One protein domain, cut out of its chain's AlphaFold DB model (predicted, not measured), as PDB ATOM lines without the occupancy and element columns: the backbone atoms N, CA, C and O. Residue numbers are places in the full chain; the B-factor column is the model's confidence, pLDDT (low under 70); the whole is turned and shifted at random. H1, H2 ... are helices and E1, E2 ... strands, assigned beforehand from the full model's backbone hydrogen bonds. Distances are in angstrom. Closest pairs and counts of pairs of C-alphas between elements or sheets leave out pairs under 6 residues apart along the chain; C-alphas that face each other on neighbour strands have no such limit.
ATOM      1  N   ILE A   3     -13.888  52.649  24.580       95.88
ATOM      2  CA  ILE A   3     -13.182  53.011  23.344       95.88
ATOM      3  C   ILE A   3     -13.747  54.321  22.789       95.88
ATOM      4  O   ILE A   3     -14.965  54.518  22.739       95.88
ATOM      5  N   SER A   4     -12.867  55.231  22.381       95.50
ATOM      6  CA  SER A   4     -13.226  56.468  21.690       95.50
ATOM      7  C   SER A   4     -12.325  56.708  20.483       95.50
ATOM      8  O   SER A   4     -11.179  56.270  20.457       95.50
ATOM      9  N   ILE A   5     -12.858  57.396  19.473       96.81
ATOM     10  CA  ILE A   5     -12.131  57.734  18.249       96.81
ATOM     11  C   ILE A   5     -12.073  59.255  18.141       96.81
ATOM     12  O   ILE A   5     -13.110  59.920  18.165       96.81
ATOM     13  N   LYS A   6     -10.862  59.809  18.047       95.31
ATOM     14  CA  LYS A   6     -10.608  61.253  17.910       95.31
ATOM     15  C   LYS A   6      -9.506  61.441  16.877       95.31
ATOM     16  O   LYS A   6      -8.496  60.757  16.950       95.31
ATOM     17  N   GLU A   7      -9.706  62.331  15.905       95.25
ATOM     18  CA  GLU A   7      -8.689  62.657  14.885       95.25
ATOM     19  C   GLU A   7      -8.070  61.422  14.196       95.25
ATOM     20  O   GLU A   7      -6.859  61.334  14.011       95.25
ATOM     21  N   ASN A   8      -8.911  60.447  13.825       96.06
ATOM     22  CA  ASN A   8      -8.488  59.184  13.203       96.06
ATOM     23  C   ASN A   8      -7.528  58.334  14.067       96.06
ATOM     24  O   ASN A   8      -6.729  57.560  13.546       96.06
ATOM     25  N   LYS A   9      -7.609  58.477  15.391       97.56
ATOM     26  CA  LYS A   9      -6.877  57.679  16.378       97.56
ATOM     27  C   LYS A   9      -7.848  57.021  17.346       97.56
ATOM     28  O   LYS A   9      -8.884  57.604  17.679       97.56
ATOM     29  N   VAL A  10      -7.495  55.824  17.801       97.81
ATOM     30  CA  VAL A  10      -8.279  55.043  18.760       97.81
ATOM     31  C   VAL A  10      -7.702  55.225  20.156       97.81
ATOM     32  O   VAL A  10      -6.492  55.152  20.352       97.81
ATOM     33  N   TYR A  11      -8.581  55.445  21.126       95.56
ATOM     34  CA  TYR A  11      -8.225  55.600  22.526       95.56
ATOM     35  C   TYR A  11      -9.040  54.659  23.406       95.56
ATOM     36  O   TYR A  11     -10.244  54.512  23.188       95.56
ATOM     37  N   CYS A  12      -8.417  54.097  24.440       93.69
ATOM     38  CA  CYS A  12      -9.114  53.431  25.536       93.69
ATOM     39  C   CYS A  12      -9.017  54.282  26.803       93.69
ATOM     40  O   CYS A  12      -7.921  54.640  27.223       93.69
ATOM     41  N   THR A  13     -10.143  54.609  27.431       90.25
ATOM     42  CA  THR A  13     -10.131  55.332  28.709       90.25
ATOM     43  C   THR A  13      -9.533  54.449  29.799       90.25
ATOM     44  O   THR A  13     -10.133  53.416  30.126       90.25
ATOM     45  N   ASN A  14      -8.401  54.884  30.368       83.00
ATOM     46  CA  ASN A  14      -7.757  54.230  31.499       83.00
ATOM     47  C   ASN A  14      -8.700  54.266  32.714       83.00
ATOM     48  O   ASN A  14      -9.097  55.354  33.145       83.00
ATOM     49  N   PRO A  15      -9.114  53.100  33.232       79.88
ATOM     50  CA  PRO A  15     -10.002  53.014  34.383       79.88
ATOM     51  C   PRO A  15      -9.272  53.064  35.739       79.88
ATOM     52  O   PRO A  15      -9.958  53.076  36.754       79.88
ATOM     53  N   VAL A  16      -7.934  53.055  35.753       76.12
ATOM     54  CA  VAL A  16      -7.074  52.947  36.946       76.12
ATOM     55  C   VAL A  16      -6.647  54.338  37.439       76.12
ATOM     56  O   VAL A  16      -6.157  55.157  36.656       76.12
ATOM     57  N   GLY A  17      -6.794  54.590  38.745       67.00
ATOM     58  CA  GLY A  17      -6.410  55.840  39.423       67.00
ATOM     59  C   GLY A  17      -7.317  57.072  39.198       67.00
ATOM     60  O   GLY A  17      -8.261  57.058  38.412       67.00
ATOM     61  N   ASP A  18      -7.007  58.180  39.891       56.75
ATOM     62  CA  ASP A  18      -7.791  59.441  39.879       56.75
ATOM     63  C   ASP A  18      -7.711  60.229  38.553       56.75
ATOM     64  O   ASP A  18      -8.507  61.137  38.302       56.75
ATOM     65  N   ALA A  19      -6.756  59.896  37.681       53.81
ATOM     66  CA  ALA A  19      -6.568  60.546  36.391       53.81
ATOM     67  C   ALA A  19      -6.969  59.588  35.264       53.81
ATOM     68  O   ALA A  19      -6.127  58.880  34.710       53.81
ATOM     69  N   SER A  20      -8.255  59.604  34.905       61.78
ATOM     70  CA  SER A  20      -8.806  58.941  33.712       61.78
ATOM     71  C   SER A  20      -8.200  59.525  32.429       61.78
ATOM     72  O   SER A  20      -8.801  60.322  31.709       61.78
ATOM     73  N   SER A  21      -6.948  59.171  32.161       79.50
ATOM     74  CA  SER A  21      -6.251  59.524  30.935       79.50
ATOM     75  C   SER A  21      -6.617  58.526  29.841       79.50
ATOM     76  O   SER A  21      -6.721  57.321  30.062       79.50
ATOM     77  N   ASP A  22      -6.869  59.035  28.644       89.25
ATOM     78  CA  ASP A  22      -7.096  58.194  27.477       89.25
ATOM     79  C   ASP A  22      -5.752  57.601  27.014       89.25
ATOM     80  O   ASP A  22      -4.793  58.333  26.764       89.25
ATOM     81  N   ILE A  23      -5.689  56.279  26.868       91.50
ATOM     82  CA  ILE A  23      -4.542  55.544  26.325       91.50
ATOM     83  C   ILE A  23      -4.679  55.494  24.810       91.50
ATOM     84  O   ILE A  23      -5.685  55.004  24.302       91.50
ATOM     85  N   LEU A  24      -3.676  55.990  24.088       94.31
ATOM     86  CA  LEU A  24      -3.620  55.913  22.629       94.31
ATOM     87  C   LEU A  24      -3.269  54.486  22.182       94.31
ATOM     88  O   LEU A  24      -2.251  53.941  22.597       94.31
ATOM     89  N   LEU A  25      -4.083  53.914  21.295       95.50
ATOM     90  CA  LEU A  25      -3.865  52.601  20.688       95.50
ATOM     91  C   LEU A  25      -3.399  52.785  19.238       95.50
ATOM     92  O   LEU A  25      -4.209  52.838  18.313       95.50
ATOM     93  N   GLU A  26      -2.086  52.950  19.052       93.25
ATOM     94  CA  GLU A  26      -1.482  53.408  17.788       93.25
ATOM     95  C   GLU A  26      -1.683  52.459  16.599       93.25
ATOM     96  O   GLU A  26      -1.694  52.907  15.453       93.25
ATOM     97  N   THR A  27      -1.834  51.161  16.855       92.62
ATOM     98  CA  THR A  27      -1.874  50.125  15.812       92.62
ATOM     99  C   THR A  27      -3.271  49.850  15.261       92.62
ATOM    100  O   THR A  27      -3.397  49.132  14.273       92.62
ATOM    101  N   ILE A  28      -4.315  50.416  15.872       97.12
ATOM    102  CA  ILE A  28      -5.708  50.060  15.583       97.12
ATOM    103  C   ILE A  28      -6.272  50.944  14.473       97.12
ATOM    104  O   ILE A  28      -6.193  52.174  14.526       97.12
ATOM    105  N   ASP A  29      -6.899  50.322  13.473       98.00
ATOM    106  CA  ASP A  29      -7.513  51.029  12.352       98.00
ATOM    107  C   ASP A  29      -8.783  51.769  12.798       98.00
ATOM    108  O   ASP A  29      -9.871  51.203  12.917       98.00
ATOM    109  N   ALA A  30      -8.660  53.081  13.015       97.88
ATOM    110  CA  ALA A  30      -9.761  53.924  13.477       97.88
ATOM    111  C   ALA A  30     -10.980  53.937  12.536       97.88
ATOM    112  O   ALA A  30     -12.098  54.152  12.997       97.88
ATOM    113  N   GLY A  31     -10.788  53.702  11.232       97.88
ATOM    114  CA  GLY A  31     -11.872  53.708  10.246       97.88
ATOM    115  C   GLY A  31     -12.816  52.506  10.351       97.88
ATOM    116  O   GLY A  31     -13.974  52.603   9.951       97.88
ATOM    117  N   SER A  32     -12.333  51.388  10.896       98.00
ATOM    118  CA  SER A  32     -13.101  50.153  11.097       98.00
ATOM    119  C   SER A  32     -13.292  49.775  12.569       98.00
ATOM    120  O   SER A  32     -13.990  48.803  12.866       98.00
ATOM    121  N   CYS A  33     -12.706  50.549  13.486       98.38
ATOM    122  CA  CYS A  33     -12.772  50.300  14.917       98.38
ATOM    123  C   CYS A  33     -14.205  50.422  15.456       98.38
ATOM    124  O   CYS A  33     -14.870  51.447  15.294       98.38
ATOM    125  N   GLN A  34     -14.656  49.403  16.184       97.31
ATOM    126  CA  GLN A  34     -15.953  49.387  16.853       97.31
ATOM    127  C   GLN A  34     -15.908  48.586  18.156       97.31
ATOM    128  O   GLN A  34     -15.260  47.543  18.248       97.31
ATOM    129  N   THR A  35     -16.643  49.055  19.163       96.94
ATOM    130  CA  THR A  35     -16.905  48.283  20.383       96.94
ATOM    131  C   THR A  35     -17.885  47.157  20.073       96.94
ATOM    132  O   THR A  35     -18.910  47.394  19.439       96.94
ATOM    133  N   ILE A  36     -17.584  45.950  20.547       95.25
ATOM    134  CA  ILE A  36     -18.390  44.745  20.317       95.25
ATOM    135  C   ILE A  36     -19.228  44.394  21.541       95.25
ATOM    136  O   ILE A  36     -20.403  44.071  21.406       95.25
ATOM    137  N   GLY A  37     -18.655  44.484  22.738       93.31
ATOM    138  CA  GLY A  37     -19.378  44.133  23.952       93.31
ATOM    139  C   GLY A  37     -18.620  44.498  25.212       93.31
ATOM    140  O   GLY A  37     -17.403  44.665  25.199       93.31
ATOM    141  N   PHE A  38     -19.359  44.618  26.307       92.50
ATOM    142  CA  PHE A  38     -18.812  44.824  27.639       92.50
ATOM    143  C   PHE A  38     -19.448  43.819  28.589       92.50
ATOM    144  O   PHE A  38     -20.663  43.621  28.549       92.50
ATOM    145  N   PHE A  39     -18.634  43.198  29.434       89.44
ATOM    146  CA  PHE A  39     -19.087  42.200  30.387       89.44
ATOM    147  C   PHE A  39     -18.360  42.336  31.722       89.44
ATOM    148  O   PHE A  39     -17.185  42.695  31.761       89.44
ATOM    149  N   VAL A  40     -19.066  42.018  32.805       88.44
ATOM    150  CA  VAL A  40     -18.518  41.946  34.161       88.44
ATOM    151  C   VAL A  40     -18.626  40.507  34.628       88.44
ATOM    152  O   VAL A  40     -19.725  39.969  34.740       88.44
ATOM    153  N   TYR A  41     -17.481  39.892  34.880       85.19
ATOM    154  CA  TYR A  41     -17.366  38.540  35.394       85.19
ATOM    155  C   TYR A  41     -17.108  38.568  36.898       85.19
ATOM    156  O   TYR A  41     -16.219  39.283  37.354       85.19
ATOM    157  N   ASP A  42     -17.861  37.770  37.647       84.94
ATOM    158  CA  ASP A  42     -17.706  37.580  39.089       84.94
ATOM    159  C   ASP A  42     -17.145  36.167  39.347       84.94
ATOM    160  O   ASP A  42     -17.892  35.186  39.249       84.94
ATOM    161  N   PRO A  43     -15.843  36.022  39.662       77.69
ATOM    162  CA  PRO A  43     -15.239  34.713  39.902       77.69
ATOM    163  C   PRO A  43     -15.883  33.922  41.050       77.69
ATOM    164  O   PRO A  43     -15.783  32.696  41.072       77.69
ATOM    165  N   ALA A  44     -16.559  34.583  41.999       75.62
ATOM    166  CA  ALA A  44     -17.246  33.899  43.092       75.62
ATOM    167  C   ALA A  44     -18.555  33.232  42.640       75.62
ATOM    168  O   ALA A  44     -18.962  32.240  43.243       75.62
ATOM    169  N   GLN A  45     -19.199  33.740  41.583       72.00
ATOM    170  CA  GLN A  45     -20.381  33.111  40.976       72.00
ATOM    171  C   GLN A  45     -20.012  31.963  40.032       72.00
ATOM    172  O   GLN A  45     -20.745  30.979  39.928       72.00
ATOM    173  N   TYR A  46     -18.868  32.073  39.358       66.38
ATOM    174  CA  TYR A  46     -18.439  31.147  38.315       66.38
ATOM    175  C   TYR A  46     -17.128  30.466  38.745       66.38
ATOM    176  O   TYR A  46     -16.024  30.937  38.494       66.38
ATOM    177  N   HIS A  47     -17.247  29.331  39.433       57.66
ATOM    178  CA  HIS A  47     -16.157  28.697  40.191       57.66
ATOM    179  C   HIS A  47     -14.973  28.114  39.380       57.66
ATOM    180  O   HIS A  47     -14.104  27.489  39.983       57.66
ATOM    181  N   ASN A  48     -14.907  28.258  38.046       56.12
ATOM    182  CA  ASN A  48     -14.058  27.385  37.213       56.12
ATOM    183  C   ASN A  48     -13.238  28.050  36.092       56.12
ATOM    184  O   ASN A  48     -12.682  27.320  35.268       56.12
ATOM    185  N   VAL A  49     -13.143  29.381  35.999       57.84
ATOM    186  CA  VAL A  49     -12.212  29.994  35.033       57.84
ATOM    187  C   VAL A  49     -10.860  30.231  35.701       57.84
ATOM    188  O   VAL A  49     -10.757  31.022  36.634       57.84
ATOM    189  N   ASP A  50      -9.825  29.573  35.184       55.59
ATOM    190  CA  ASP A  50      -8.428  29.908  35.468       55.59
ATOM    191  C   ASP A  50      -8.100  31.233  34.763       55.59
ATOM    192  O   ASP A  50      -7.793  31.266  33.568       55.59
ATOM    193  N   THR A  51      -8.310  32.344  35.468       61.41
ATOM    194  CA  THR A  51      -7.946  33.681  34.998       61.41
ATOM    195  C   THR A  51      -6.591  34.068  35.580       61.41
ATOM    196  O   THR A  51      -6.235  33.685  36.691       61.41
ATOM    197  N   THR A  52      -5.838  34.894  34.854       59.81
ATOM    198  CA  THR A  52      -4.619  35.529  35.384       59.81
ATOM    199  C   THR A  52      -4.895  36.436  36.592       59.81
ATOM    200  O   THR A  52      -3.978  36.721  37.352       59.81
ATOM    201  N   TYR A  53      -6.155  36.833  36.806       64.06
ATOM    202  CA  TYR A  53      -6.617  37.728  37.869       64.06
ATOM    203  C   TYR A  53      -6.918  36.971  39.169       64.06
ATOM    204  O   TYR A  53      -8.063  36.892  39.629       64.06
ATOM    205  N   LEU A  54      -5.877  36.389  39.763       62.59
ATOM    206  CA  LEU A  54      -5.963  35.774  41.086       62.59
ATOM    207  C   LEU A  54      -6.500  36.801  42.096       62.59
ATOM    208  O   LEU A  54      -5.993  37.915  42.189       62.59
ATOM    209  N   TYR A  55      -7.513  36.412  42.873       68.88
ATOM    210  CA  TYR A  55      -8.144  37.236  43.920       68.88
ATOM    211  C   TYR A  55      -8.992  38.428  43.441       68.88
ATOM    212  O   TYR A  55      -9.440  39.211  44.281       68.88
ATOM    213  N   ALA A  56      -9.261  38.559  42.137       76.62
ATOM    214  CA  ALA A  56     -10.256  39.518  41.669       76.62
ATOM    215  C   ALA A  56     -11.664  39.126  42.155       76.62
ATOM    216  O   ALA A  56     -12.092  37.979  42.041       76.62
ATOM    217  N   GLU A  57     -12.390  40.101  42.688       82.81
ATOM    218  CA  GLU A  57     -13.813  40.019  43.023       82.81
ATOM    219  C   GLU A  57     -14.675  40.295  41.781       82.81
ATOM    220  O   GLU A  57     -15.756  39.732  41.631       82.81
ATOM    221  N   GLN A  58     -14.189  41.140  40.865       86.25
ATOM    222  CA  GLN A  58     -14.819  41.404  39.572       86.25
ATOM    223  C   GLN A  58     -13.760  41.559  38.486       86.25
ATOM    224  O   GLN A  58     -12.721  42.175  38.703       86.25
ATOM    225  N   ILE A  59     -14.043  41.047  37.292       86.50
ATOM    226  CA  ILE A  59     -13.211  41.244  36.107       86.50
ATOM    227  C   ILE A  59     -14.075  41.878  35.031       86.50
ATOM    228  O   ILE A  59     -15.088  41.320  34.613       86.50
ATOM    229  N   HIS A  60     -13.687  43.059  34.575       89.25
ATOM    230  CA  HIS A  60     -14.362  43.727  33.478       89.25
ATOM    231  C   HIS A  60     -13.662  43.373  32.169       89.25
ATOM    232  O   HIS A  60     -12.446  43.510  32.054       89.25
ATOM    233  N   PHE A  61     -14.444  42.987  31.166       91.44
ATOM    234  CA  PHE A  61     -13.991  42.735  29.805       91.44
ATOM    235  C   PHE A  61     -14.668  43.717  28.856       91.44
ATOM    236  O   PHE A  61     -15.894  43.778  28.778       91.44
ATOM    237  N   LEU A  62     -13.874  44.473  28.106       94.56
ATOM    238  CA  LEU A  62     -14.336  45.300  26.998       94.56
ATOM    239  C   LEU A  62     -13.777  44.729  25.695       94.56
ATOM    240  O   LEU A  62     -12.579  44.812  25.437       94.56
ATOM    241  N   TYR A  63     -14.662  44.185  24.868       96.06
ATOM    242  CA  TYR A  63     -14.339  43.679  23.542       96.06
ATOM    243  C   TYR A  63     -14.556  44.764  22.499       96.06
ATOM    244  O   TYR A  63     -15.596  45.429  22.464       96.06
ATOM    245  N   PHE A  64     -13.597  44.900  21.599       97.56
ATOM    246  CA  PHE A  64     -13.666  45.786  20.448       97.56
ATOM    247  C   PHE A  64     -12.863  45.177  19.303       97.56
ATOM    248  O   PHE A  64     -12.111  44.229  19.504       97.56
ATOM    249  N   LYS A  65     -13.066  45.655  18.081       98.06
ATOM    250  CA  LYS A  65     -12.366  45.131  16.908       98.06
ATOM    251  C   LYS A  65     -12.124  46.221  15.891       98.06
ATOM    252  O   LYS A  65     -12.876  47.195  15.864       98.06
ATOM    253  N   ASP A  66     -11.135  46.013  15.041       98.31
ATOM    254  CA  ASP A  66     -11.024  46.690  13.756       98.31
ATOM    255  C   ASP A  66     -11.210  45.659  12.626       98.31
ATOM    256  O   ASP A  66     -11.711  44.558  12.859       98.31
ATOM    257  N   LYS A  67     -10.876  46.008  11.383       97.50
ATOM    258  CA  LYS A  67     -10.962  45.079  10.241       97.50
ATOM    259  C   LYS A  67      -9.960  43.914  10.297       97.50
ATOM    260  O   LYS A  67     -10.116  42.971   9.529       97.50
ATOM    261  N   ASN A  68      -8.914  44.006  11.116       96.94
ATOM    262  CA  ASN A  68      -7.799  43.061  11.142       96.94
ATOM    263  C   ASN A  68      -7.850  42.139  12.358       96.94
ATOM    264  O   ASN A  68      -7.535  40.957  12.216       96.94
ATOM    265  N   TYR A  69      -8.233  42.660  13.530       98.12
ATOM    266  CA  TYR A  69      -8.151  41.928  14.793       98.12
ATOM    267  C   TYR A  69      -9.309  42.214  15.746       98.12
ATOM    268  O   TYR A  69     -10.004  43.229  15.667       98.12
ATOM    269  N   VAL A  70      -9.473  41.293  16.697       98.06
ATOM    270  CA  VAL A  70     -10.293  41.471  17.896       98.06
ATOM    271  C   VAL A  70      -9.375  41.792  19.066       98.06
ATOM    272  O   VAL A  70      -8.331  41.170  19.242       98.06
ATOM    273  N   TYR A  71      -9.807  42.729  19.895       97.38
ATOM    274  CA  TYR A  71      -9.097  43.198  21.070       97.38
ATOM    275  C   TYR A  71      -9.945  42.995  22.320       97.38
ATOM    276  O   TYR A  71     -11.178  43.107  22.283       97.38
ATOM    277  N   VAL A  72      -9.274  42.746  23.441       95.00
ATOM    278  CA  VAL A  72      -9.908  42.666  24.758       95.00
ATOM    279  C   VAL A  72      -9.149  43.568  25.715       95.00
ATOM    280  O   VAL A  72      -7.945  43.406  25.903       95.00
ATOM    281  N   ALA A  73      -9.854  44.525  26.309       93.44
ATOM    282  CA  ALA A  73      -9.362  45.267  27.457       93.44
ATOM    283  C   ALA A  73      -9.923  44.625  28.733       93.44
ATOM    284  O   ALA A  73     -11.140  44.466  28.866       93.44
ATOM    285  N   CYS A  74      -9.034  44.235  29.636       89.94
ATOM    286  CA  CYS A  74      -9.320  43.461  30.833       89.94
ATOM    287  C   CYS A  74      -8.902  44.259  32.067       89.94
ATOM    288  O   CYS A  74      -7.798  44.803  32.098       89.94
ATOM    289  N   LEU A  75      -9.769  44.313  33.074       87.62
ATOM    290  CA  LEU A  75      -9.499  45.002  34.331       87.62
ATOM    291  C   LEU A  75      -9.991  44.171  35.511       87.62
ATOM    292  O   LEU A  75     -11.190  43.897  35.598       87.62
ATOM    293  N   GLY A  76      -9.081  43.808  36.413       85.44
ATOM    294  CA  GLY A  76      -9.413  43.165  37.684       85.44
ATOM    295  C   GLY A  76      -9.698  44.186  38.788       85.44
ATOM    296  O   GLY A  76      -8.964  45.159  38.946       85.44
ATOM    297  N   TYR A  77     -10.748  43.946  39.569       80.00
ATOM    298  CA  TYR A  77     -11.057  44.646  40.816       80.00
ATOM    299  C   TYR A  77     -11.048  43.656  41.969       80.00
ATOM    300  O   TYR A  77     -11.564  42.549  41.839       80.00
ATOM    301  N   GLY A  78     -10.556  44.069  43.129       76.62
ATOM    302  CA  GLY A  78     -10.693  43.304  44.362       76.62
ATOM    303  C   GLY A  78      -9.868  43.918  45.478       76.62
ATOM    304  O   GLY A  78      -8.869  44.583  45.217       76.62
ATOM    305  N   SER A  79     -10.254  43.658  46.725       72.19
ATOM    306  CA  SER A  79      -9.572  44.204  47.911       72.19
ATOM    307  C   SER A  79      -8.081  43.831  47.990       72.19
ATOM    308  O   SER A  79      -7.306  44.493  48.679       72.19
ATOM    309  N   TYR A  80      -7.686  42.766  47.286       66.56
ATOM    310  CA  TYR A  80      -6.319  42.245  47.208       66.56
ATOM    311  C   TYR A  80      -5.797  42.131  45.769       66.56
ATOM    312  O   TYR A  80      -4.726  41.568  45.554       66.56
ATOM    313  N   CYS A  81      -6.548  42.642  44.793       63.19
ATOM    314  CA  CYS A  81      -6.121  42.694  43.403       63.19
ATOM    315  C   CYS A  81      -5.326  43.990  43.224       63.19
ATOM    316  O   CYS A  81      -5.847  45.072  43.502       63.19
ATOM    317  N   LEU A  82      -4.072  43.903  42.774       62.34
ATOM    318  CA  LEU A  82      -3.439  45.070  42.157       62.34
ATOM    319  C   LEU A  82      -4.322  45.455  40.961       62.34
ATOM    320  O   LEU A  82      -4.870  44.563  40.315       62.34
ATOM    321  N   GLU A  83      -4.551  46.748  40.719       65.25
ATOM    322  CA  GLU A  83      -5.376  47.207  39.593       65.25
ATOM    323  C   GLU A  83      -4.675  46.857  38.268       65.25
ATOM    324  O   GLU A  83      -4.010  47.682  37.649       65.25
ATOM    325  N   GLU A  84      -4.799  45.601  37.846       76.62
ATOM    326  CA  GLU A  84      -4.208  45.072  36.630       76.62
ATOM    327  C   GLU A  84      -5.110  45.454  35.465       76.62
ATOM    328  O   GLU A  84      -6.213  44.917  35.294       76.62
ATOM    329  N   PHE A  85      -4.635  46.401  34.662       86.88
ATOM    330  CA  PHE A  85      -5.295  46.797  33.433       86.88
ATOM    331  C   PHE A  85      -4.467  46.374  32.228       86.88
ATOM    332  O   PHE A  85      -3.331  46.809  32.057       86.88
ATOM    333  N   LEU A  86      -5.063  45.547  31.374       90.12
ATOM    334  CA  LEU A  86      -4.409  44.953  30.217       90.12
ATOM    335  C   LEU A  86      -5.240  45.203  28.960       90.12
ATOM    336  O   LEU A  86      -6.462  45.081  28.982       90.12
ATOM    337  N   ILE A  87      -4.581  45.492  27.842       93.81
ATOM    338  CA  ILE A  87      -5.195  45.494  26.514       93.81
ATOM    339  C   ILE A  87      -4.421  44.517  25.643       93.81
ATOM    340  O   ILE A  87      -3.223  44.693  25.414       93.81
ATOM    341  N   ILE A  88      -5.118  43.503  25.137       94.94
ATOM    342  CA  ILE A  88      -4.550  42.468  24.273       94.94
ATOM    343  C   ILE A  88      -5.203  42.454  22.899       94.94
ATOM    344  O   ILE A  88      -6.409  42.656  22.757       94.94
ATOM    345  N   GLU A  89      -4.390  42.153  21.900       97.06
ATOM    346  CA  GLU A  89      -4.799  41.773  20.556       97.06
ATOM    347  C   GLU A  89      -4.874  40.249  20.471       97.06
ATOM    348  O   GLU A  89      -3.893  39.554  20.743       97.06
ATOM    349  N   LEU A  90      -6.038  39.717  20.102       95.69
ATOM    350  CA  LEU A  90      -6.232  38.287  19.914       95.69
ATOM    351  C   LEU A  90      -5.872  37.898  18.481       95.69
ATOM    352  O   LEU A  90      -6.454  38.402  17.517       95.69
ATOM    353  N   THR A  91      -4.957  36.943  18.341       92.56
ATOM    354  CA  THR A  91      -4.568  36.408  17.031       92.56
ATOM    355  C   THR A  91      -5.359  35.139  16.700       92.56
ATOM    356  O   THR A  91      -5.925  34.488  17.580       92.56
ATOM    357  N   GLU A  92      -5.416  34.778  15.413       91.00
ATOM    358  CA  GLU A  92      -6.142  33.595  14.908       91.00
ATOM    359  C   GLU A  92      -7.667  33.612  15.140       91.00
ATOM    360  O   GLU A  92      -8.312  32.555  15.149       91.00
ATOM    361  N   ILE A  93      -8.246  34.802  15.309       95.75
ATOM    362  CA  ILE A  93      -9.691  35.017  15.444       95.75
ATOM    363  C   ILE A  93     -10.307  35.304  14.077       95.75
ATOM    364  O   ILE A  93      -9.758  36.075  13.290       95.75
ATOM    365  N   ASP A  94     -11.474  34.724  13.796       97.62
ATOM    366  CA  ASP A  94     -12.267  35.120  12.633       97.62
ATOM    367  C   ASP A  94     -13.043  36.409  12.949       97.62
ATOM    368  O   ASP A  94     -14.179  36.390  13.421       97.62
ATOM    369  N   VAL A  95     -12.388  37.548  12.713       97.81
ATOM    370  CA  VAL A  95     -12.858  38.895  13.085       97.81
ATOM    371  C   VAL A  95     -14.251  39.214  12.546       97.81
ATOM    372  O   VAL A  95     -15.067  39.824  13.245       97.81
ATOM    373  N   ASP A  96     -14.547  38.777  11.323       97.50
ATOM    374  CA  ASP A  96     -15.821  39.049  10.657       97.50
ATOM    375  C   ASP A  96     -17.002  38.399  11.383       97.50
ATOM    376  O   ASP A  96     -18.054  39.025  11.525       97.50
ATOM    377  N   SER A  97     -16.825  37.172  11.882       97.44
ATOM    378  CA  SER A  97     -17.876  36.427  12.587       97.44
ATOM    379  C   SER A  97     -17.808  36.525  14.110       97.44
ATOM    380  O   SER A  97     -18.671  35.963  14.785       97.44
ATOM    381  N   PHE A  98     -16.817  37.233  14.659       97.56
ATOM    382  CA  PHE A  98     -16.671  37.383  16.101       97.56
ATOM    383  C   PHE A  98     -17.811  38.208  16.705       97.56
ATOM    384  O   PHE A  98     -18.063  39.350  16.298       97.56
ATOM    385  N   VAL A  99     -18.461  37.634  17.716       95.62
ATOM    386  CA  VAL A  99     -19.604  38.212  18.420       95.62
ATOM    387  C   VAL A  99     -19.487  38.039  19.931       95.62
ATOM    388  O   VAL A  99     -19.012  37.024  20.447       95.62
ATOM    389  N   VAL A 100     -19.997  39.044  20.635       93.94
ATOM    390  CA  VAL A 100     -20.281  39.028  22.071       93.94
ATOM    391  C   VAL A 100     -21.764  39.335  22.199       93.94
ATOM    392  O   VAL A 100     -22.233  40.316  21.622       93.94
ATOM    393  N   THR A 101     -22.513  38.501  22.911       91.31
ATOM    394  CA  THR A 101     -23.948  38.723  23.125       91.31
ATOM    395  C   THR A 101     -24.290  38.587  24.599       91.31
ATOM    396  O   THR A 101     -23.526  38.010  25.374       91.31
ATOM    397  N   HIS A 102     -25.437  39.135  24.994       88.25
ATOM    398  CA  HIS A 102     -25.898  39.049  26.375       88.25
ATOM    399  C   HIS A 102     -26.160  37.593  26.786       88.25
ATOM    400  O   HIS A 102     -25.849  37.198  27.902       88.25
ATOM    401  N   GLU A 103     -26.697  36.778  25.876       90.94
ATOM    402  CA  GLU A 103     -27.004  35.364  26.108       90.94
ATOM    403  C   GLU A 103     -25.753  34.538  26.395       90.94
ATOM    404  O   GLU A 103     -25.846  33.531  27.088       90.94
ATOM    405  N   LEU A 104     -24.594  34.954  25.881       90.00
ATOM    406  CA  LEU A 104     -23.323  34.282  26.120       90.00
ATOM    407  C   LEU A 104     -22.722  34.597  27.494       90.00
ATOM    408  O   LEU A 104     -21.717  33.989  27.822       90.00
ATOM    409  N   GLU A 105     -23.299  35.502  28.294       86.44
ATOM    410  CA  GLU A 105     -22.918  35.750  29.700       86.44
ATOM    411  C   GLU A 105     -21.392  35.838  29.919       86.44
ATOM    412  O   GLU A 105     -20.821  35.202  30.801       86.44
ATOM    413  N   GLY A 106     -20.714  36.616  29.071       84.25
ATOM    414  CA  GLY A 106     -19.270  36.866  29.165       84.25
ATOM    415  C   GLY A 106     -18.397  35.994  28.283       84.25
ATOM    416  O   GLY A 106     -17.250  36.357  28.001       84.25
ATOM    417  N   TYR A 107     -18.955  34.904  27.767       91.62
ATOM    418  CA  TYR A 107     -18.358  34.187  26.659       91.62
ATOM    419  C   TYR A 107     -18.493  34.988  25.360       91.62
ATOM    420  O   TYR A 107     -19.365  35.841  25.174       91.62
ATOM    421  N   SER A 108     -17.602  34.690  24.429       94.69
ATOM    422  CA  SER A 108     -17.615  35.219  23.072       94.69
ATOM    423  C   SER A 108     -17.366  34.088  22.089       94.69
ATOM    424  O   SER A 108     -16.936  32.996  22.470       94.69
ATOM    425  N   LYS A 109     -17.689  34.294  20.816       96.69
ATOM    426  CA  LYS A 109     -17.462  33.267  19.797       96.69
ATOM    427  C   LYS A 109     -17.209  33.874  18.435       96.69
ATOM    428  O   LYS A 109     -17.725  34.942  18.128       96.69
ATOM    429  N   ASP A 110     -16.467  33.146  17.620       97.50
ATOM    430  CA  ASP A 110     -16.483  33.297  16.171       97.50
ATOM    431  C   ASP A 110     -17.114  32.044  15.541       97.50
ATOM    432  O   ASP A 110     -17.601  31.150  16.243       97.50
ATOM    433  N   LYS A 111     -17.147  31.953  14.211       97.12
ATOM    434  CA  LYS A 111     -17.746  30.798  13.523       97.12
ATOM    435  C   LYS A 111     -17.017  29.470  13.762       97.12
ATOM    436  O   LYS A 111     -17.568  28.418  13.448       97.12
ATOM    437  N   TYR A 112     -15.800  29.490  14.303       96.50
ATOM    438  CA  TYR A 112     -14.971  28.304  14.512       96.50
ATOM    439  C   TYR A 112     -14.791  27.931  15.983       96.50
ATOM    440  O   TYR A 112     -14.626  26.747  16.285       96.50
ATOM    441  N   ARG A 113     -14.787  28.901  16.905       96.38
ATOM    442  CA  ARG A 113     -14.408  28.683  18.307       96.38
ATOM    443  C   ARG A 113     -15.214  29.540  19.283       96.38
ATOM    444  O   ARG A 113     -15.779  30.572  18.936       96.38
ATOM    445  N   VAL A 114     -15.237  29.076  20.529       95.50
ATOM    446  CA  VAL A 114     -15.821  29.762  21.688       95.50
ATOM    447  C   VAL A 114     -14.687  30.202  22.606       95.50
ATOM    448  O   VAL A 114     -13.699  29.476  22.762       95.50
ATOM    449  N   TYR A 115     -14.836  31.374  23.211       93.88
ATOM    450  CA  TYR A 115     -13.810  32.051  23.984       93.88
ATOM    451  C   TYR A 115     -14.357  32.616  25.293       93.88
ATOM    452  O   TYR A 115     -15.538  32.940  25.409       93.88
ATOM    453  N   PHE A 116     -13.459  32.791  26.252       90.62
ATOM    454  CA  PHE A 116     -13.646  33.585  27.455       90.62
ATOM    455  C   PHE A 116     -12.412  34.477  27.626       90.62
ATOM    456  O   PHE A 116     -11.315  33.976  27.885       90.62
ATOM    457  N   GLY A 117     -12.555  35.785  27.403       89.75
ATOM    458  CA  GLY A 117     -11.428  36.719  27.367       89.75
ATOM    459  C   GLY A 117     -10.348  36.269  26.374       89.75
ATOM    460  O   GLY A 117     -10.610  36.106  25.184       89.75
ATOM    461  N   ALA A 118      -9.140  36.022  26.888       90.00
ATOM    462  CA  ALA A 118      -7.973  35.560  26.130       90.00
ATOM    463  C   ALA A 118      -7.865  34.028  25.988       90.00
ATOM    464  O   ALA A 118      -6.800  33.511  25.651       90.00
ATOM    465  N   TYR A 119      -8.922  33.271  26.287       90.94
ATOM    466  CA  TYR A 119      -8.873  31.811  26.319       90.94
ATOM    467  C   TYR A 119      -9.888  31.216  25.358       90.94
ATOM    468  O   TYR A 119     -11.060  31.571  25.390       90.94
ATOM    469  N   LYS A 120      -9.458  30.259  24.532       92.94
ATOM    470  CA  LYS A 120     -10.362  29.420  23.740       92.94
ATOM    471  C   LYS A 120     -10.794  28.198  24.534       92.94
ATOM    472  O   LYS A 120     -10.023  27.646  25.325       92.94
ATOM    473  N   ILE A 121     -11.996  27.728  24.230       92.44
ATOM    474  CA  ILE A 121     -12.610  26.560  24.852       92.44
ATOM    475  C   ILE A 121     -12.723  25.447  23.802       92.44
ATOM    476  O   ILE A 121     -13.681  25.416  23.023       92.44
ATOM    477  N   PRO A 122     -11.725  24.549  23.702       91.19
ATOM    478  CA  PRO A 122     -11.724  23.499  22.691       91.19
ATOM    479  C   PRO A 122     -12.863  22.498  22.911       91.19
ATOM    480  O   PRO A 122     -13.261  22.213  24.037       91.19
ATOM    481  N   GLY A 123     -13.352  21.916  21.815       88.81
ATOM    482  CA  GLY A 123     -14.402  20.892  21.843       88.81
ATOM    483  C   GLY A 123     -15.830  21.442  21.893       88.81
ATOM    484  O   GLY A 123     -16.773  20.668  21.737       88.81
ATOM    485  N   LEU A 124     -16.005  22.758  22.044       91.81
ATOM    486  CA  LEU A 124     -17.296  23.408  21.841       91.81
ATOM    487  C   LEU A 124     -17.542  23.695  20.360       91.81
ATOM    488  O   LEU A 124     -16.643  24.109  19.632       91.81
ATOM    489  N   ILE A 125     -18.789  23.494  19.934       92.06
ATOM    490  CA  ILE A 125     -19.271  23.859  18.601       92.06
ATOM    491  C   ILE A 125     -19.949  25.234  18.730       92.06
ATOM    492  O   ILE A 125     -20.984  25.305  19.398       92.06
ATOM    493  N   PRO A 126     -19.431  26.315  18.112       94.19
ATOM    494  CA  PRO A 126     -19.952  27.678  18.308       94.19
ATOM    495  C   PRO A 126     -21.431  27.855  17.958       94.19
ATOM    496  O   PRO A 126     -22.159  28.592  18.622       94.19
ATOM    497  N   GLU A 127     -21.903  27.139  16.938       92.62
ATOM    498  CA  GLU A 127     -23.315  27.137  16.538       92.62
ATOM    499  C   GLU A 127     -24.236  26.515  17.596       92.62
ATOM    500  O   GLU A 127     -25.431  26.798  17.614       92.62
ATOM    501  N   LYS A 128     -23.702  25.672  18.485       91.19
ATOM    502  CA  LYS A 128     -24.454  25.059  19.588       91.19
ATOM    503  C   LYS A 128     -24.268  25.792  20.911       91.19
ATOM    504  O   LYS A 128     -25.103  25.646  21.786       91.19
ATOM    505  N   ALA A 129     -23.201  26.573  21.048       91.25
ATOM    506  CA  ALA A 129     -22.940  27.406  22.213       91.25
ATOM    507  C   ALA A 129     -23.754  28.703  22.110       91.25
ATOM    508  O   ALA A 129     -23.255  29.723  21.626       91.25
ATOM    509  N   GLN A 130     -25.040  28.641  22.456       90.50
ATOM    510  CA  GLN A 130     -25.953  29.785  22.333       90.50
ATOM    511  C   GLN A 130     -26.145  30.528  23.653       90.50
ATOM    512  O   GLN A 130     -26.474  31.711  23.626       90.50
ATOM    513  N   ARG A 131     -25.921  29.857  24.790       91.62
ATOM    514  CA  ARG A 131     -26.089  30.441  26.124       91.62
ATOM    515  C   ARG A 131     -24.850  30.219  26.989       91.62
ATOM    516  O   ARG A 131     -24.237  29.153  26.920       91.62
ATOM    517  N   GLY A 132     -24.503  31.206  27.809       88.31
ATOM    518  CA  GLY A 132     -23.367  31.148  28.729       88.31
ATOM    519  C   GLY A 132     -23.488  30.002  29.726       88.31
ATOM    520  O   GLY A 132     -22.562  29.209  29.845       88.31
ATOM    521  N   GLU A 133     -24.668  29.818  30.320       86.12
ATOM    522  CA  GLU A 133     -25.003  28.671  31.177       86.12
ATOM    523  C   GLU A 133     -24.654  27.301  30.549       86.12
ATOM    524  O   GLU A 133     -24.090  26.434  31.213       86.12
ATOM    525  N   GLU A 134     -24.926  27.092  29.255       87.38
ATOM    526  CA  GLU A 134     -24.630  25.822  28.565       87.38
ATOM    527  C   GLU A 134     -23.123  25.589  28.411       87.38
ATOM    528  O   GLU A 134     -22.638  24.457  28.512       87.38
ATOM    529  N   ILE A 135     -22.381  26.667  28.155       89.44
ATOM    530  CA  ILE A 135     -20.920  26.654  28.117       89.44
ATOM    531  C   ILE A 135     -20.391  26.376  29.526       89.44
ATOM    532  O   ILE A 135     -19.482  25.558  29.689       89.44
ATOM    533  N   GLU A 136     -20.982  27.010  30.544       85.31
ATOM    534  CA  GLU A 136     -20.567  26.891  31.936       85.31
ATOM    535  C   GLU A 136     -20.689  25.460  32.450       85.31
ATOM    536  O   GLU A 136     -19.728  24.914  32.990       85.31
ATOM    537  N   LEU A 137     -21.838  24.833  32.200       84.06
ATOM    538  CA  LEU A 137     -22.175  23.490  32.665       84.06
ATOM    539  C   LEU A 137     -21.447  22.364  31.918       84.06
ATOM    540  O   LEU A 137     -21.630  21.197  32.267       84.06
ATOM    541  N   ASN A 138     -20.629  22.657  30.902       85.50
ATOM    542  CA  ASN A 138     -19.870  21.620  30.208       85.50
ATOM    543  C   ASN A 138     -18.762  21.051  31.125       85.50
ATOM    544  O   ASN A 138     -17.759  21.727  31.365       85.50
ATOM    545  N   PRO A 139     -18.857  19.781  31.569       82.38
ATOM    546  CA  PRO A 139     -17.918  19.204  32.535       82.38
ATOM    547  C   PRO A 139     -16.520  18.952  31.954       82.38
ATOM    548  O   PRO A 139     -15.575  18.712  32.699       82.38
ATOM    549  N   ASN A 140     -16.378  18.983  30.626       82.81
ATOM    550  CA  ASN A 140     -15.109  18.796  29.925       82.81
ATOM    551  C   ASN A 140     -14.514  20.124  29.438       82.81
ATOM    552  O   ASN A 140     -13.549  20.111  28.666       82.81
ATOM    553  N   LYS A 141     -15.097  21.258  29.847       85.88
ATOM    554  CA  LYS A 141     -14.601  22.591  29.520       85.88
ATOM    555  C   LYS A 141     -13.153  22.731  29.979       85.88
ATOM    556  O   LYS A 141     -12.804  22.428  31.116       85.88
ATOM    557  N   LYS A 142     -12.308  23.197  29.067       88.06
ATOM    558  CA  LYS A 142     -10.916  23.567  29.330       88.06
ATOM    559  C   LYS A 142     -10.678  24.954  28.772       88.06
ATOM    560  O   LYS A 142     -11.280  25.313  27.765       88.06
ATOM    561  N   TYR A 143      -9.758  25.682  29.379       88.50
ATOM    562  CA  TYR A 143      -9.325  26.981  28.891       88.50
ATOM    563  C   TYR A 143      -7.911  26.841  28.354       88.50
ATOM    564  O   TYR A 143      -7.016  26.361  29.044       88.50
ATOM    565  N   ILE A 144      -7.724  27.200  27.090       89.81
ATOM    566  CA  ILE A 144      -6.405  27.254  26.464       89.81
ATOM    567  C   ILE A 144      -6.176  28.699  26.062       89.81
ATOM    568  O   ILE A 144      -6.957  29.241  25.283       89.81
ATOM    569  N   GLN A 145      -5.115  29.312  26.577       89.75
ATOM    570  CA  GLN A 145      -4.766  30.680  26.217       89.75
ATOM    571  C   GLN A 145      -4.577  30.778  24.698       89.75
ATOM    572  O   GLN A 145      -3.920  29.930  24.085       89.75
ATOM    573  N   VAL A 146      -5.212  31.766  24.075       91.00
ATOM    574  CA  VAL A 146      -4.979  32.047  22.658       91.00
ATOM    575  C   VAL A 146      -3.650  32.765  22.500       91.00
ATOM    576  O   VAL A 146      -3.197  33.467  23.407       91.00
ATOM    577  N   THR A 147      -3.025  32.616  21.337       93.06
ATOM    578  CA  THR A 147      -1.904  33.480  20.979       93.06
ATOM    579  C   THR A 147      -2.414  34.920  20.934       93.06
ATOM    580  O   THR A 147      -3.434  35.212  20.302       93.06
ATOM    581  N   HIS A 148      -1.729  35.813  21.631       93.50
ATOM    582  CA  HIS A 148      -2.109  37.212  21.737       93.50
ATOM    583  C   HIS A 148      -0.863  38.086  21.832       93.50
ATOM    584  O   HIS A 148       0.216  37.613  22.200       93.50
ATOM    585  N   GLN A 149      -1.031  39.363  21.513       94.69
ATOM    586  CA  GLN A 149      -0.038  40.397  21.758       94.69
ATOM    587  C   GLN A 149      -0.566  41.353  22.826       94.69
ATOM    588  O   GLN A 149      -1.710  41.798  22.755       94.69
ATOM    589  N   VAL A 150       0.271  41.695  23.803       93.44
ATOM    590  CA  VAL A 150      -0.029  42.763  24.761       93.44
ATOM    591  C   VAL A 150       0.235  44.108  24.089       93.44
ATOM    592  O   VAL A 150       1.347  44.370  23.632       93.44
ATOM    593  N   LEU A 151      -0.797  44.947  24.002       93.56
ATOM    594  CA  LEU A 151      -0.707  46.307  23.466       93.56
ATOM    595  C   LEU A 151      -0.465  47.337  24.569       93.56
ATOM    596  O   LEU A 151       0.164  48.365  24.331       93.56
ATOM    597  N   TYR A 152      -0.989  47.073  25.764       91.56
ATOM    598  CA  TYR A 152      -0.844  47.935  26.925       91.56
ATOM    599  C   TYR A 152      -1.025  47.125  28.206       91.56
ATOM    600  O   TYR A 152      -1.894  46.256  28.255       91.56
ATOM    601  N   GLU A 153      -0.243  47.440  29.231       89.44
ATOM    602  CA  GLU A 153      -0.313  46.829  30.556       89.44
ATOM    603  C   GLU A 153       0.032  47.891  31.604       89.44
ATOM    604  O   GLU A 153       1.007  48.633  31.440       89.44
ATOM    605  N   ILE A 154      -0.779  47.981  32.656       79.75
ATOM    606  CA  ILE A 154      -0.423  48.702  33.878       79.75
ATOM    607  C   ILE A 154       0.219  47.689  34.832       79.75
ATOM    608  O   ILE A 154      -0.448  46.705  35.156       79.75
ATOM    609  N   PRO A 155       1.484  47.904  35.239       58.19
ATOM    610  CA  PRO A 155       2.179  47.046  36.195       58.19
ATOM    611  C   PRO A 155       1.697  47.234  37.638       58.19
ATOM    612  O   PRO A 155       1.176  48.327  37.965       58.19
TER     613      PRO A 155
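This is residues 3 to 155 of the 155 residues of an uncharacterized protein of marine bacterium AO1-C (UniProt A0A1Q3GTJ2). Little regular structure is present: a twisted five-stranded sheet forms the middle, with small sheet E1 E2 E3 at one end and hairpin E8 E9, H1 and loops at the other. The 153 printed residues, under half in named elements, run E1 to E9, H1, E10: mostly strand. The large sheet, E4 E5 E6 E7 E10, is antiparallel. The whole is compact, radius of gyration of the C-alphas 15.2 A, spanning 45 by 38 by 25 A.

E4 is residues 34 to 41, E5 58 to 65 (23.1 A), E6 70 to 77 (23.2 A), E7 85 to 90, E10 148 to 153. E1 is 3 to 6, from C-alpha 3 at (-13.182, 53.011, 23.344); E2 9 to 13; E3 22 to 25; E8 107 to 109; E9 114 to 116; H1 132 to 136.

E4 E5 E6 E7 form a meander, successive antiparallel neighbours; E1 E2 E3 another. N 60 and O 75 of E5 and E6 are 2.8 A apart. E1 and E4 come closest at C-alphas Ile 3 and Thr 35, 6.7 A.

The printed part has no cut. Links E4-E5, E7-E8, E9-H1 and H1-E10 are long. Confidence is under 70 at 17 to 20, 46 to 55, 80 to 83 and 155.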